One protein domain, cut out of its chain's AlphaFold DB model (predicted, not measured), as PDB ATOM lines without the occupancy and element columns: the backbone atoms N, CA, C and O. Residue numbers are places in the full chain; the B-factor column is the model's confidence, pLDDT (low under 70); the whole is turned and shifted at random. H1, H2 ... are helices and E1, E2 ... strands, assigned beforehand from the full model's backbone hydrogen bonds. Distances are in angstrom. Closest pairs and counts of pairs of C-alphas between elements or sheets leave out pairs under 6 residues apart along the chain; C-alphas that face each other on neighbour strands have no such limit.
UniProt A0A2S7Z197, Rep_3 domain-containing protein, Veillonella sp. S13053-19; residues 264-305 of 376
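What this domain is: This is residues 264 to 305 of the 376 residues of the protein "Rep_3 domain-containing protein" of Veillonella sp. S13053-19 (UniProt A0A2S7Z197). A small two-stranded hairpin, E1 and E2, is joined by a long loop that folds back, residues 276 to 290, to one helix, H1, whose far part sticks out with residues 298 to 305. The printed part has 42 residues, in the order E1, E2, H1; the sheet E1 - E2 is antiparallel and the class is mixed, with under half of the residues in named elements. It is loose, with a radius of gyration of the C-alphas of 12.0 A, and flat, spanning 37 by 22 by 10 A.

How they stand to each other: E1, residues 264 to 266, and E2, residues 272 to 275, form a hairpin at 131 degrees, with N 265 and O 273 within hydrogen-bond range at 2.8 A. The closest C-alphas of E2 and H1, residues 291 to 303, are those of Trp 274 and Ile 291, 7.9 A apart. E1 and H1 are apart. In H1 every O i to N i+4 pair is within hydrogen-bond range.

Where its parts are: E1 begins at C-alpha 264 (-21.218, -11.656, -9.927) and is 6.9 A long; E2 is 9.6 A long. H1 is 18.3 A long and ends at C-alpha 303 (-44.307, 0.172, -6.071).

The domain as a whole: The C-alphas farthest apart, of Asn 269 and Ile 305, are 38.3 A apart. The printed part has no cut; the link from E2 to H1 is long. The pLDDT is under 70 at residues 269 to 270, 279 to 282 and 299 to 305.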
ATOM      1  N   LEU A 264     -21.775 -11.377 -11.247       81.94
ATOM      2  CA  LEU A 264     -21.218 -11.656  -9.927       81.94
ATOM      3  C   LEU A 264     -19.716 -11.329  -9.924       81.94
ATOM      4  O   LEU A 264     -18.955 -11.879 -10.717       81.94
ATOM      5  N   LEU A 265     -19.298 -10.430  -9.040       75.69
ATOM      6  CA  LEU A 265     -17.927  -9.958  -8.867       75.69
ATOM      7  C   LEU A 265     -17.387 -10.403  -7.509       75.69
ATOM      8  O   LEU A 265     -18.097 -10.320  -6.510       75.69
ATOM      9  N   SER A 266     -16.117 -10.808  -7.463       76.69
ATOM     10  CA  SER A 266     -15.430 -11.212  -6.230       76.69
ATOM     11  C   SER A 266     -14.395 -10.171  -5.809       76.69
ATOM     12  O   SER A 266     -13.591  -9.700  -6.618       76.69
ATOM     13  N   LYS A 267     -14.382  -9.819  -4.526       74.31
ATOM     14  CA  LYS A 267     -13.346  -8.991  -3.904       74.31
ATOM     15  C   LYS A 267     -12.123  -9.840  -3.545       74.31
ATOM     16  O   LYS A 267     -12.201 -11.057  -3.408       74.31
ATOM     17  N   ARG A 268     -10.979  -9.181  -3.317       71.06
ATOM     18  CA  ARG A 268      -9.715  -9.839  -2.917       71.06
ATOM     19  C   ARG A 268      -9.793 -10.587  -1.578       71.06
ATOM     20  O   ARG A 268      -8.950 -11.433  -1.324       71.06
ATOM     21  N   ASN A 269     -10.776 -10.272  -0.737       68.50
ATOM     22  CA  ASN A 269     -11.036 -10.943   0.538       68.50
ATOM     23  C   ASN A 269     -11.986 -12.154   0.411       68.50
ATOM     24  O   ASN A 269     -12.297 -12.765   1.426       68.50
ATOM     25  N   GLY A 270     -12.440 -12.496  -0.801       68.81
ATOM     26  CA  GLY A 270     -13.335 -13.629  -1.061       68.81
ATOM     27  C   GLY A 270     -14.829 -13.288  -1.099       68.81
ATOM     28  O   GLY A 270     -15.611 -14.120  -1.552       68.81
ATOM     29  N   ASP A 271     -15.237 -12.079  -0.701       70.38
ATOM     30  CA  ASP A 271     -16.648 -11.670  -0.740       70.38
ATOM     31  C   ASP A 271     -17.148 -11.500  -2.179       70.38
ATOM     32  O   ASP A 271     -16.452 -10.918  -3.016       70.38
ATOM     33  N   THR A 272     -18.387 -11.914  -2.452       80.56
ATOM     34  CA  THR A 272     -19.034 -11.743  -3.759       80.56
ATOM     35  C   THR A 272     -20.173 -10.722  -3.717       80.56
ATOM     36  O   THR A 272     -20.824 -10.530  -2.693       80.56
ATOM     37  N   PHE A 273     -20.395 -10.019  -4.829       83.62
ATOM     38  CA  PHE A 273     -21.510  -9.087  -5.008       83.62
ATOM     39  C   PHE A 273     -21.889  -8.962  -6.488       83.62
ATOM     40  O   PHE A 273     -21.047  -9.091  -7.371       83.62
ATOM     41  N   TRP A 274     -23.150  -8.677  -6.776       82.31
ATOM     42  CA  TRP A 274     -23.652  -8.393  -8.115       82.31
ATOM     43  C   TRP A 274     -23.408  -6.931  -8.474       82.31
ATOM     44  O   TRP A 274     -23.865  -6.029  -7.774       82.31
ATOM     45  N   GLY A 275     -22.703  -6.685  -9.573       82.56
ATOM     46  CA  GLY A 275     -22.365  -5.345 -10.047       82.56
ATOM     47  C   GLY A 275     -22.185  -5.312 -11.560       82.56
ATOM     48  O   GLY A 275     -22.239  -6.336 -12.236       82.56
ATOM     49  N   HIS A 276     -21.982  -4.126 -12.125       82.50
ATOM     50  CA  HIS A 276     -21.666  -4.026 -13.549       82.50
ATOM     51  C   HIS A 276     -20.258  -4.570 -13.836       82.50
ATOM     52  O   HIS A 276     -19.360  -4.338 -13.028       82.50
ATOM     53  N   PRO A 277     -20.014  -5.198 -15.004       74.00
ATOM     54  CA  PRO A 277     -18.691  -5.725 -15.362       74.00
ATOM     55  C   PRO A 277     -17.553  -4.707 -15.188       74.00
ATOM     56  O   PRO A 277     -16.458  -5.052 -14.759       74.00
ATOM     57  N   ASN A 278     -17.857  -3.428 -15.427       73.69
ATOM     58  CA  ASN A 278     -16.942  -2.301 -15.283       73.69
ATOM     59  C   ASN A 278     -17.336  -1.373 -14.116       73.69
ATOM     60  O   ASN A 278     -17.276  -0.155 -14.265       73.69
ATOM     61  N   TYR A 279     -17.787  -1.899 -12.967       67.62
ATOM     62  CA  TYR A 279     -18.398  -1.073 -11.903       67.62
ATOM     63  C   TYR A 279     -17.507   0.079 -11.388       67.62
ATOM     64  O   TYR A 279     -18.031   1.103 -10.957       67.62
ATOM     65  N   LEU A 280     -16.174  -0.055 -11.467       68.62
ATOM     66  CA  LEU A 280     -15.218   0.988 -11.063       68.62
ATOM     67  C   LEU A 280     -15.265   2.236 -11.959       68.62
ATOM     68  O   LEU A 280     -14.959   3.332 -11.493       68.62
ATOM     69  N   ILE A 281     -15.660   2.071 -13.222       68.19
ATOM     70  CA  ILE A 281     -15.679   3.122 -14.253       68.19
ATOM     71  C   ILE A 281     -17.069   3.310 -14.887       68.19
ATOM     72  O   ILE A 281     -17.216   4.089 -15.820       68.19
ATOM     73  N   SER A 282     -18.088   2.588 -14.415       68.06
ATOM     74  CA  SER A 282     -19.449   2.657 -14.950       68.06
ATOM     75  C   SER A 282     -20.218   3.855 -14.394       68.06
ATOM     76  O   SER A 282     -20.129   4.164 -13.204       68.06
ATOM     77  N   ASP A 283     -21.059   4.458 -15.239       72.69
ATOM     78  CA  ASP A 283     -22.009   5.511 -14.850       72.69
ATOM     79  C   ASP A 283     -23.000   5.042 -13.771       72.69
ATOM     80  O   ASP A 283     -23.479   5.829 -12.957       72.69
ATOM     81  N   CYS A 284     -23.305   3.741 -13.742       76.25
ATOM     82  CA  CYS A 284     -24.137   3.131 -12.716       76.25
ATOM     83  C   CYS A 284     -23.248   2.356 -11.739       76.25
ATOM     84  O   CYS A 284     -22.651   1.348 -12.103       76.25
ATOM     85  N   LYS A 285     -23.186   2.800 -10.481       81.56
ATOM     86  CA  LYS A 285     -22.402   2.153  -9.409       81.56
ATOM     87  C   LYS A 285     -23.245   1.243  -8.509       81.56
ATOM     88  O   LYS A 285     -22.894   1.011  -7.358       81.56
ATOM     89  N   ALA A 286     -24.398   0.788  -9.000       81.81
ATOM     90  CA  ALA A 286     -25.296  -0.065  -8.232       81.81
ATOM     91  C   ALA A 286     -24.657  -1.436  -7.985       81.81
ATOM     92  O   ALA A 286     -24.198  -2.084  -8.928       81.81
ATOM     93  N   THR A 287     -24.669  -1.868  -6.728       85.50
ATOM     94  CA  THR A 287     -24.190  -3.183  -6.305       85.50
ATOM     95  C   THR A 287     -25.194  -3.821  -5.362       85.50
ATOM     96  O   THR A 287     -25.813  -3.105  -4.578       85.50
ATOM     97  N   PHE A 288     -25.310  -5.143  -5.409       85.38
ATOM     98  CA  PHE A 288     -26.244  -5.912  -4.589       85.38
ATOM     99  C   PHE A 288     -25.532  -7.146  -4.049       85.38
ATOM    100  O   PHE A 288     -24.759  -7.779  -4.765       85.38
ATOM    101  N   SER A 289     -25.763  -7.495  -2.794       81.19
ATOM    102  CA  SER A 289     -25.143  -8.658  -2.167       81.19
ATOM    103  C   SER A 289     -25.808  -9.964  -2.602       81.19
ATOM    104  O   SER A 289     -25.118 -10.970  -2.745       81.19
ATOM    105  N   THR A 290     -27.118  -9.959  -2.872       78.81
ATOM    106  CA  THR A 290     -27.858 -11.156  -3.311       78.81
ATOM    107  C   THR A 290     -28.850 -10.860  -4.439       78.81
ATOM    108  O   THR A 290     -29.123  -9.703  -4.760       78.81
ATOM    109  N   ILE A 291     -29.394 -11.914  -5.058       71.62
ATOM    110  CA  ILE A 291     -30.438 -11.783  -6.089       71.62
ATOM    111  C   ILE A 291     -31.755 -11.314  -5.453       71.62
ATOM    112  O   ILE A 291     -32.450 -10.483  -6.027       71.62
ATOM    113  N   GLU A 292     -32.058 -11.756  -4.234       76.81
ATOM    114  CA  GLU A 292     -33.246 -11.337  -3.485       76.81
ATOM    115  C   GLU A 292     -33.237  -9.826  -3.204       76.81
ATOM    116  O   GLU A 292     -34.280  -9.180  -3.247       76.81
ATOM    117  N   GLU A 293     -32.061  -9.231  -2.972       78.81
ATOM    118  CA  GLU A 293     -31.917  -7.778  -2.819       78.81
ATOM    119  C   GLU A 293     -32.201  -7.032  -4.135       78.81
ATOM    120  O   GLU A 293     -32.848  -5.983  -4.133       78.81
ATOM    121  N   ILE A 294     -31.779  -7.599  -5.272       76.44
ATOM    122  CA  ILE A 294     -32.081  -7.071  -6.611       76.44
ATOM    123  C   ILE A 294     -33.590  -7.096  -6.861       76.44
ATOM    124  O   ILE A 294     -34.149  -6.115  -7.350       76.44
ATOM    125  N   GLU A 295     -34.251  -8.202  -6.526       74.19
ATOM    126  CA  GLU A 295     -35.695  -8.376  -6.697       74.19
ATOM    127  C   GLU A 295     -36.502  -7.473  -5.758       74.19
ATOM    128  O   GLU A 295     -37.429  -6.804  -6.215       74.19
ATOM    129  N   ALA A 296     -36.104  -7.351  -4.489       75.94
ATOM    130  CA  ALA A 296     -36.739  -6.444  -3.535       75.94
ATOM    131  C   ALA A 296     -36.610  -4.972  -3.964       75.94
ATOM    132  O   ALA A 296     -37.555  -4.194  -3.824       75.94
ATOM    133  N   GLU A 297     -35.465  -4.573  -4.526       74.81
ATOM    134  CA  GLU A 297     -35.266  -3.216  -5.046       74.81
ATOM    135  C   GLU A 297     -36.051  -2.974  -6.347       74.81
ATOM    136  O   GLU A 297     -36.582  -1.879  -6.557       74.81
ATOM    137  N   ARG A 298     -36.203  -3.997  -7.207       70.12
ATOM    138  CA  ARG A 298     -37.133  -3.942  -8.351       70.12
ATOM    139  C   ARG A 298     -38.562  -3.738  -7.872       70.12
ATOM    140  O   ARG A 298     -39.247  -2.864  -8.394       70.12
ATOM    141  N   GLU A 299     -38.998  -4.507  -6.879       64.44
ATOM    142  CA  GLU A 299     -40.352  -4.435  -6.337       64.44
ATOM    143  C   GLU A 299     -40.621  -3.080  -5.667       64.44
ATOM    144  O   GLU A 299     -41.659  -2.473  -5.918       64.44
ATOM    145  N   LYS A 300     -39.658  -2.524  -4.918       65.25
ATOM    146  CA  LYS A 300     -39.739  -1.149  -4.395       65.25
ATOM    147  C   LYS A 300     -39.875  -0.109  -5.507       65.25
ATOM    148  O   LYS A 300     -40.700   0.791  -5.392       65.25
ATOM    149  N   ARG A 301     -39.101  -0.228  -6.591       58.81
ATOM    150  CA  ARG A 301     -39.157   0.706  -7.729       58.81
ATOM    151  C   ARG A 301     -40.445   0.571  -8.544       58.81
ATOM    152  O   ARG A 301     -40.926   1.573  -9.059       58.81
ATOM    153  N   LEU A 302     -41.009  -0.632  -8.632       50.19
ATOM    154  CA  LEU A 302     -42.329  -0.892  -9.214       50.19
ATOM    155  C   LEU A 302     -43.457  -0.325  -8.337       50.19
ATOM    156  O   LEU A 302     -44.380   0.276  -8.871       50.19
ATOM    157  N   ASN A 303     -43.345  -0.422  -7.009       52.81
ATOM    158  CA  ASN A 303     -44.307   0.172  -6.071       52.81
ATOM    159  C   ASN A 303     -44.214   1.714  -6.011       52.81
ATOM    160  O   ASN A 303     -45.202   2.370  -5.716       52.81
ATOM    161  N   LEU A 304     -43.061   2.308  -6.344       48.38
ATOM    162  CA  LEU A 304     -42.889   3.764  -6.504       48.38
ATOM    163  C   LEU A 304     -43.576   4.332  -7.764       48.38
ATOM    164  O   LEU A 304     -43.655   5.551  -7.906       48.38
ATOM    165  N   ILE A 305     -44.059   3.477  -8.677       46.53
ATOM    166  CA  ILE A 305     -44.798   3.882  -9.886       46.53
ATOM    167  C   ILE A 305     -46.311   4.019  -9.611       46.53
ATOM    168  O   ILE A 305     -47.007   4.664 -10.389       46.53
TER     169      ILE A 305